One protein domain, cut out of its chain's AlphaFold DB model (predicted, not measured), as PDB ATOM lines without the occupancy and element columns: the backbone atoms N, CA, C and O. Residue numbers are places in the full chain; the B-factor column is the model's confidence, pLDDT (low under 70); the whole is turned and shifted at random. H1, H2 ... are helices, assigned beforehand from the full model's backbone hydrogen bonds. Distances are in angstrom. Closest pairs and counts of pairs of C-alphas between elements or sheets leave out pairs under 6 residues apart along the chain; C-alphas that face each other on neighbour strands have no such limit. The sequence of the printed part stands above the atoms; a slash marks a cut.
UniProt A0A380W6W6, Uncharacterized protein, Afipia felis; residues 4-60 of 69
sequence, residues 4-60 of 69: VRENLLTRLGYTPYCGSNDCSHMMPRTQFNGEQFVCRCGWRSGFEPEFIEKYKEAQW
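Overview. This is residues 4 to 60 of the 69 residues of an uncharacterized protein of Afipia felis (UniProt A0A380W6W6). Little regular structure is present: two helices, H2 and the shorter H1, sit together at one end of an elongated body, and two loops of the chain make the rest. Residues 11 to 48 run out to the far end near Asp 22, fold back, and go out a second time near Cys 41 before returning to H2. The printed part has 57 residues with two named helices, H1 then H2, and no named strand; the class is all helix, with 19 residues in named elements. It is compact, with a radius of gyration of the C-alphas of 11.2 A, and spans 32 by 19 by 15 A.

Along the chain. H2, residues 49 to 60, is 16.8 A long and ends at C-alpha 60 (26.571, -13.170, 10.241). H1, residues 4 to 10, begins at C-alpha 4 (20.610, -28.939, 3.960).

Arrangement. H2 touches H1 with residues 54 to 59 alone; the closest C-alphas, of Leu 9 and Ala 58, are 5.5 A apart. They run the same way at a steep tilt of 40 degrees. In H1 and H2 every O i to N i+4 pair is within hydrogen-bond range. Residues 31 to 32 pair with residues 37 to 38, antiparallel.

Size, cuts and confidence. The C-alphas farthest apart, of Asp 22 and Trp 60, are 32.7 A apart. The link from H1 to H2 is long, 38 residues. The printed part has no cut, and no printed residue is under 70 in pLDDT.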
ATOM      1  N   VAL A   4      21.033 -30.310   4.279       94.62
ATOM      2  CA  VAL A   4      20.610 -28.939   3.960       94.62
ATOM      3  C   VAL A   4      20.697 -28.043   5.194       94.62
ATOM      4  O   VAL A   4      21.272 -26.962   5.113       94.62
ATOM      5  N   ARG A   5      20.165 -28.494   6.341       96.31
ATOM      6  CA  ARG A   5      20.211 -27.723   7.594       96.31
ATOM      7  C   ARG A   5      21.643 -27.502   8.062       96.31
ATOM      8  O   ARG A   5      21.961 -26.413   8.516       96.31
ATOM      9  N   GLU A   6      22.498 -28.509   7.923       96.88
ATOM     10  CA  GLU A   6      23.919 -28.382   8.246       96.88
ATOM     11  C   GLU A   6      24.602 -27.328   7.371       96.88
ATOM     12  O   GLU A   6      25.163 -26.371   7.898       96.88
ATOM     13  N   ASN A   7      24.475 -27.437   6.046       96.75
ATOM     14  CA  ASN A   7      25.095 -26.490   5.117       96.75
ATOM     15  C   ASN A   7      24.607 -25.051   5.319       96.75
ATOM     16  O   ASN A   7      25.398 -24.121   5.188       96.75
ATOM     17  N   LEU A   8      23.333 -24.854   5.665       96.81
ATOM     18  CA  LEU A   8      22.797 -23.527   5.981       96.81
ATOM     19  C   LEU A   8      23.489 -22.870   7.180       96.81
ATOM     20  O   LEU A   8      23.591 -21.647   7.229       96.81
ATOM     21  N   LEU A   9      23.980 -23.665   8.129       96.94
ATOM     22  CA  LEU A   9      24.647 -23.168   9.330       96.94
ATOM     23  C   LEU A   9      26.171 -23.086   9.189       96.94
ATOM     24  O   LEU A   9      26.805 -22.385   9.968       96.94
ATOM     25  N   THR A  10      26.770 -23.798   8.234       96.12
ATOM     26  CA  THR A  10      28.236 -23.916   8.128       96.12
ATOM     27  C   THR A  10      28.824 -23.293   6.868       96.12
ATOM     28  O   THR A  10      30.029 -23.056   6.820       96.12
ATOM     29  N   ARG A  11      28.012 -23.007   5.842       96.00
ATOM     30  CA  ARG A  11      28.485 -22.484   4.553       96.00
ATOM     31  C   ARG A  11      27.885 -21.118   4.269       96.00
ATOM     32  O   ARG A  11      26.668 -20.964   4.155       96.00
ATOM     33  N   LEU A  12      28.763 -20.135   4.099       95.50
ATOM     34  CA  LEU A  12      28.367 -18.783   3.735       95.50
ATOM     35  C   LEU A  12      27.706 -18.779   2.349       95.50
ATOM     36  O   LEU A  12      28.228 -19.373   1.404       95.50
ATOM     37  N   GLY A  13      26.550 -18.126   2.238       91.69
ATOM     38  CA  GLY A  13      25.834 -17.962   0.968       91.69
ATOM     39  C   GLY A  13      25.180 -19.235   0.415       91.69
ATOM     40  O   GLY A  13      24.653 -19.215  -0.698       91.69
ATOM     41  N   TYR A  14      25.185 -20.347   1.158       96.19
ATOM     42  CA  TYR A  14      24.447 -21.543   0.760       96.19
ATOM     43  C   TYR A  14      22.936 -21.303   0.852       96.19
ATOM     44  O   TYR A  14      22.437 -20.831   1.871       96.19
ATOM     45  N   THR A  15      22.190 -21.700  -0.182       96.25
ATOM     46  CA  THR A  15      20.721 -21.692  -0.171       96.25
ATOM     47  C   THR A  15      20.158 -23.031  -0.666       96.25
ATOM     48  O   THR A  15      20.760 -23.689  -1.530       96.25
ATOM     49  N   PRO A  16      19.012 -23.498  -0.132       96.25
ATOM     50  CA  PRO A  16      18.392 -24.727  -0.598       96.25
ATOM     51  C   PRO A  16      17.804 -24.537  -1.998       96.25
ATOM     52  O   PRO A  16      17.552 -23.418  -2.456       96.25
ATOM     53  N   TYR A  17      17.571 -25.653  -2.683       96.56
ATOM     54  CA  TYR A  17      16.752 -25.650  -3.890       96.56
ATOM     55  C   TYR A  17      15.272 -25.448  -3.546       96.56
ATOM     56  O   TYR A  17      14.839 -25.722  -2.426       96.56
ATOM     57  N   CYS A  18      14.503 -24.969  -4.522       96.56
ATOM     58  CA  CYS A  18      13.049 -24.909  -4.450       96.56
ATOM     59  C   CYS A  18      12.466 -26.309  -4.210       96.56
ATOM     60  O   CYS A  18      12.818 -27.251  -4.914       96.56
ATOM     61  N   GLY A  19      11.569 -26.430  -3.228       92.94
ATOM     62  CA  GLY A  19      10.910 -27.693  -2.877       92.94
ATOM     63  C   GLY A  19       9.576 -27.947  -3.585       92.94
ATOM     64  O   GLY A  19       8.881 -28.890  -3.226       92.94
ATOM     65  N   SER A  20       9.174 -27.094  -4.533       93.06
ATOM     66  CA  SER A  20       7.964 -27.309  -5.338       93.06
ATOM     67  C   SER A  20       8.265 -28.227  -6.521       93.06
ATOM     68  O   SER A  20       9.184 -27.947  -7.291       93.06
ATOM     69  N   ASN A  21       7.459 -29.279  -6.683       89.38
ATOM     70  CA  ASN A  21       7.542 -30.204  -7.819       89.38
ATOM     71  C   ASN A  21       7.071 -29.568  -9.137       89.38
ATOM     72  O   ASN A  21       7.506 -29.982 -10.205       89.38
ATOM     73  N   ASP A  22       6.234 -28.531  -9.050       90.00
ATOM     74  CA  ASP A  22       5.620 -27.849 -10.196       90.00
ATOM     75  C   ASP A  22       6.318 -26.520 -10.517       90.00
ATOM     76  O   ASP A  22       5.760 -25.619 -11.148       90.00
ATOM     77  N   CYS A  23       7.556 -26.351 -10.047       92.62
ATOM     78  CA  CYS A  23       8.311 -25.145 -10.322       92.62
ATOM     79  C   CYS A  23       8.639 -25.066 -11.821       92.62
ATOM     80  O   CYS A  23       9.448 -25.832 -12.342       92.62
ATOM     81  N   SER A  24       8.091 -24.060 -12.506       91.19
ATOM     82  CA  SER A  24       8.377 -23.776 -13.924       91.19
ATOM     83  C   SER A  24       9.852 -23.458 -14.209       91.19
ATOM     84  O   SER A  24      10.281 -23.434 -15.360       91.19
ATOM     85  N   HIS A  25      10.650 -23.235 -13.164       89.56
ATOM     86  CA  HIS A  25      12.093 -23.024 -13.234       89.56
ATOM     87  C   HIS A  25      12.905 -24.296 -12.934       89.56
ATOM     88  O   HIS A  25      14.103 -24.200 -12.661       89.56
ATOM     89  N   MET A  26      12.267 -25.472 -12.971       85.31
ATOM     90  CA  MET A  26      12.828 -26.774 -12.601       85.31
ATOM     91  C   MET A  26      13.155 -26.842 -11.103       85.31
ATOM     92  O   MET A  26      12.266 -27.036 -10.284       85.31
ATOM     93  N   MET A  27      14.413 -26.648 -10.711       86.06
ATOM     94  CA  MET A  27      14.848 -26.689  -9.310       86.06
ATOM     95  C   MET A  27      15.832 -25.548  -9.030       86.06
ATOM     96  O   MET A  27      17.025 -25.787  -8.830       86.06
ATOM     97  N   PRO A  28      15.385 -24.277  -9.057       94.81
ATOM     98  CA  PRO A  28      16.280 -23.150  -8.836       94.81
ATOM     99  C   PRO A  28      16.743 -23.092  -7.377       94.81
ATOM    100  O   PRO A  28      16.058 -23.558  -6.462       94.81
ATOM    101  N   ARG A  29      17.896 -22.458  -7.147       95.62
ATOM    102  CA  ARG A  29      18.292 -22.011  -5.808       95.62
ATOM    103  C   ARG A  29      17.320 -20.940  -5.317       95.62
ATOM    104  O   ARG A  29      16.868 -20.092  -6.085       95.62
ATOM    105  N   THR A  30      17.009 -20.998  -4.034       97.38
ATOM    106  CA  THR A  30      16.118 -20.047  -3.365       97.38
ATOM    107  C   THR A  30      16.878 -18.800  -2.925       97.38
ATOM    108  O   THR A  30      18.112 -18.781  -2.893       97.38
ATOM    109  N   GLN A  31      16.129 -17.756  -2.576       97.31
ATOM    110  CA  GLN A  31      16.652 -16.536  -1.966       97.31
ATOM    111  C   GLN A  31      16.097 -16.395  -0.555       97.31
ATOM    112  O   GLN A  31      14.963 -16.787  -0.292       97.31
ATOM    113  N   PHE A  32      16.887 -15.836   0.353       97.44
ATOM    114  CA  PHE A  32      16.415 -15.539   1.697       97.44
ATOM    115  C   PHE A  32      15.738 -14.166   1.711       97.44
ATOM    116  O   PHE A  32      16.359 -13.176   1.333       97.44
ATOM    117  N   ASN A  33      14.477 -14.097   2.141       96.81
ATOM    118  CA  ASN A  33      13.714 -12.843   2.175       96.81
ATOM    119  C   ASN A  33      13.765 -12.119   3.537       96.81
ATOM    120  O   ASN A  33      13.003 -11.183   3.753       96.81
ATOM    121  N   GLY A  34      14.612 -12.574   4.467       95.69
ATOM    122  CA  GLY A  34      14.660 -12.090   5.853       95.69
ATOM    123  C   GLY A  34      13.927 -12.990   6.853       95.69
ATOM    124  O   GLY A  34      14.253 -12.974   8.040       95.69
ATOM    125  N   GLU A  35      13.005 -13.833   6.383       97.12
ATOM    126  CA  GLU A  35      12.218 -14.746   7.222       97.12
ATOM    127  C   GLU A  35      12.353 -16.208   6.799       97.12
ATOM    128  O   GLU A  35      12.488 -17.090   7.636       97.12
ATOM    129  N   GLN A  36      12.274 -16.489   5.501       98.19
ATOM    130  CA  GLN A  36      12.291 -17.832   4.929       98.19
ATOM    131  C   GLN A  36      13.005 -17.823   3.574       98.19
ATOM    132  O   GLN A  36      13.263 -16.779   2.968       98.19
ATOM    133  N   PHE A  37      13.305 -19.017   3.073       98.00
ATOM    134  CA  PHE A  37      13.765 -19.210   1.707       98.00
ATOM    135  C   PHE A  37      12.577 -19.208   0.759       98.00
ATOM    136  O   PHE A  37      11.619 -19.955   0.952       98.00
ATOM    137  N   VAL A  38      12.648 -18.379  -0.273       97.88
ATOM    138  CA  VAL A  38      11.581 -18.199  -1.251       97.88
ATOM    139  C   VAL A  38      12.070 -18.489  -2.663       97.88
ATOM    140  O   VAL A  38      13.242 -18.303  -3.003       97.88
ATOM    141  N   CYS A  39      11.145 -18.955  -3.494       97.19
ATOM    142  CA  CYS A  39      11.322 -19.119  -4.927       97.19
ATOM    143  C   CYS A  39      10.370 -18.183  -5.679       97.19
ATOM    144  O   CYS A  39       9.260 -17.909  -5.228       97.19
ATOM    145  N   ARG A  40      10.766 -17.763  -6.884       94.69
ATOM    146  CA  ARG A  40       9.925 -16.948  -7.778       94.69
ATOM    147  C   ARG A  40       8.634 -17.646  -8.218       94.69
ATOM    148  O   ARG A  40       7.694 -16.964  -8.596       94.69
ATOM    149  N   CYS A  41       8.559 -18.975  -8.121       94.31
ATOM    150  CA  CYS A  41       7.326 -19.726  -8.374       94.31
ATOM    151  C   CYS A  41       6.313 -19.665  -7.210       94.31
ATOM    152  O   CYS A  41       5.300 -20.351  -7.261       94.31
ATOM    153  N   GLY A  42       6.605 -18.918  -6.137       94.38
ATOM    154  CA  GLY A  42       5.735 -18.770  -4.965       94.38
ATOM    155  C   GLY A  42       6.010 -19.757  -3.827       94.38
ATOM    156  O   GLY A  42       5.439 -19.616  -2.749       94.38
ATOM    157  N   TRP A  43       6.906 -20.732  -4.016       96.94
ATOM    158  CA  TRP A  43       7.296 -21.646  -2.939       96.94
ATOM    159  C   TRP A  43       8.046 -20.907  -1.822       96.94
ATOM    160  O   TRP A  43       8.940 -20.103  -2.097       96.94
ATOM    161  N   ARG A  44       7.719 -21.232  -0.566       97.62
ATOM    162  CA  ARG A  44       8.362 -20.729   0.656       97.62
ATOM    163  C   ARG A  44       8.747 -21.914   1.538       97.62
ATOM    164  O   ARG A  44       7.951 -22.836   1.705       97.62
ATOM    165  N   SER A  45       9.945 -21.891   2.114       97.06
ATOM    166  CA  SER A  45      10.350 -22.885   3.107       97.06
ATOM    167  C   SER A  45       9.518 -22.775   4.387       97.06
ATOM    168  O   SER A  45       9.014 -21.708   4.725       97.06
ATOM    169  N   GLY A  46       9.414 -23.885   5.115       96.56
ATOM    170  CA  GLY A  46       8.725 -23.965   6.405       96.56
ATOM    171  C   GLY A  46       9.677 -24.236   7.565       96.56
ATOM    172  O   GLY A  46       9.359 -25.062   8.412       96.56
ATOM    173  N   PHE A  47      10.866 -23.625   7.574       96.88
ATOM    174  CA  PHE A  47      11.780 -23.798   8.704       96.88
ATOM    175  C   PHE A  47      11.207 -23.140   9.957       96.88
ATOM    176  O   PHE A  47      10.575 -22.086   9.889       96.88
ATOM    177  N   GLU A  48      11.465 -23.751  11.104       97.62
ATOM    178  CA  GLU A  48      11.020 -23.256  12.396       97.62
ATOM    179  C   GLU A  48      11.667 -21.891  12.710       97.62
ATOM    180  O   GLU A  48      12.832 -21.681  12.353       97.62
ATOM    181  N   PRO A  49      10.971 -20.969  13.403       97.31
ATOM    182  CA  PRO A  49      11.519 -19.650  13.731       97.31
ATOM    183  C   PRO A  49      12.876 -19.713  14.443       97.31
ATOM    184  O   PRO A  49      13.806 -19.011  14.059       97.31
ATOM    185  N   GLU A  50      13.033 -20.626  15.404       97.50
ATOM    186  CA  GLU A  50      14.300 -20.840  16.120       97.50
ATOM    187  C   GLU A  50      15.449 -21.233  15.179       97.50
ATOM    188  O   GLU A  50      16.597 -20.825  15.366       97.50
ATOM    189  N   PHE A  51      15.155 -22.011  14.133       97.50
ATOM    190  CA  PHE A  51      16.157 -22.381  13.141       97.50
ATOM    191  C   PHE A  51      16.550 -21.189  12.264       97.50
ATOM    192  O   PHE A  51      17.725 -21.044  11.931       97.50
ATOM    193  N   ILE A  52      15.591 -20.335  11.900       97.88
ATOM    194  CA  ILE A  52      15.850 -19.127  11.109       97.88
ATOM    195  C   ILE A  52      16.740 -18.146  11.871       97.88
ATOM    196  O   ILE A  52      17.680 -17.611  11.282       97.88
ATOM    197  N   GLU A  53      16.500 -17.944  13.165       97.56
ATOM    198  CA  GLU A  53      17.358 -17.083  13.988       97.56
ATOM    199  C   GLU A  53      18.779 -17.645  14.075       97.56
ATOM    200  O   GLU A  53      19.743 -16.949  13.751       97.56
ATOM    201  N   LYS A  54      18.913 -18.953  14.336       97.25
ATOM    202  CA  LYS A  54      20.217 -19.627  14.313       97.25
ATOM    203  C   LYS A  54      20.926 -19.497  12.959       97.25
ATOM    204  O   LYS A  54      22.143 -19.330  12.906       97.25
ATOM    205  N   TYR A  55      20.183 -19.578  11.858       97.00
ATOM    206  CA  TYR A  55      20.716 -19.373  10.513       97.00
ATOM    207  C   TYR A  55      21.255 -17.951  10.322       97.00
ATOM    208  O   TYR A  55      22.381 -17.793   9.849       97.00
ATOM    209  N   LYS A  56      20.497 -16.922  10.719       96.94
ATOM    210  CA  LYS A  56      20.934 -15.520  10.618       96.94
ATOM    211  C   LYS A  56      22.221 -15.280  11.408       96.94
ATOM    212  O   LYS A  56      23.164 -14.700  10.871       96.94
ATOM    213  N   GLU A  57      22.289 -15.771  12.645       97.00
ATOM    214  CA  GLU A  57      23.479 -15.667  13.502       97.00
ATOM    215  C   GLU A  57      24.700 -16.365  12.893       97.00
ATOM    216  O   GLU A  57      25.807 -15.812  12.883       97.00
ATOM    217  N   ALA A  58      24.499 -17.569  12.350       96.25
ATOM    218  CA  ALA A  58      25.555 -18.333  11.703       96.25
ATOM    219  C   ALA A  58      26.099 -17.602  10.470       96.25
ATOM    220  O   ALA A  58      27.308 -17.413  10.355       96.25
ATOM    221  N   GLN A  59      25.226 -17.127   9.578       95.62
ATOM    222  CA  GLN A  59      25.643 -16.398   8.376       95.62
ATOM    223  C   GLN A  59      26.350 -15.082   8.717       95.62
ATOM    224  O   GLN A  59      27.351 -14.749   8.087       95.62
ATOM    225  N   TRP A  60      25.891 -14.367   9.746       94.81
ATOM    226  CA  TRP A  60      26.571 -13.170  10.241       94.81
ATOM    227  C   TRP A  60      27.982 -13.475  10.751       94.81
ATOM    228  O   TRP A  60      28.934 -12.763  10.432       94.81
TER     229      TRP A  60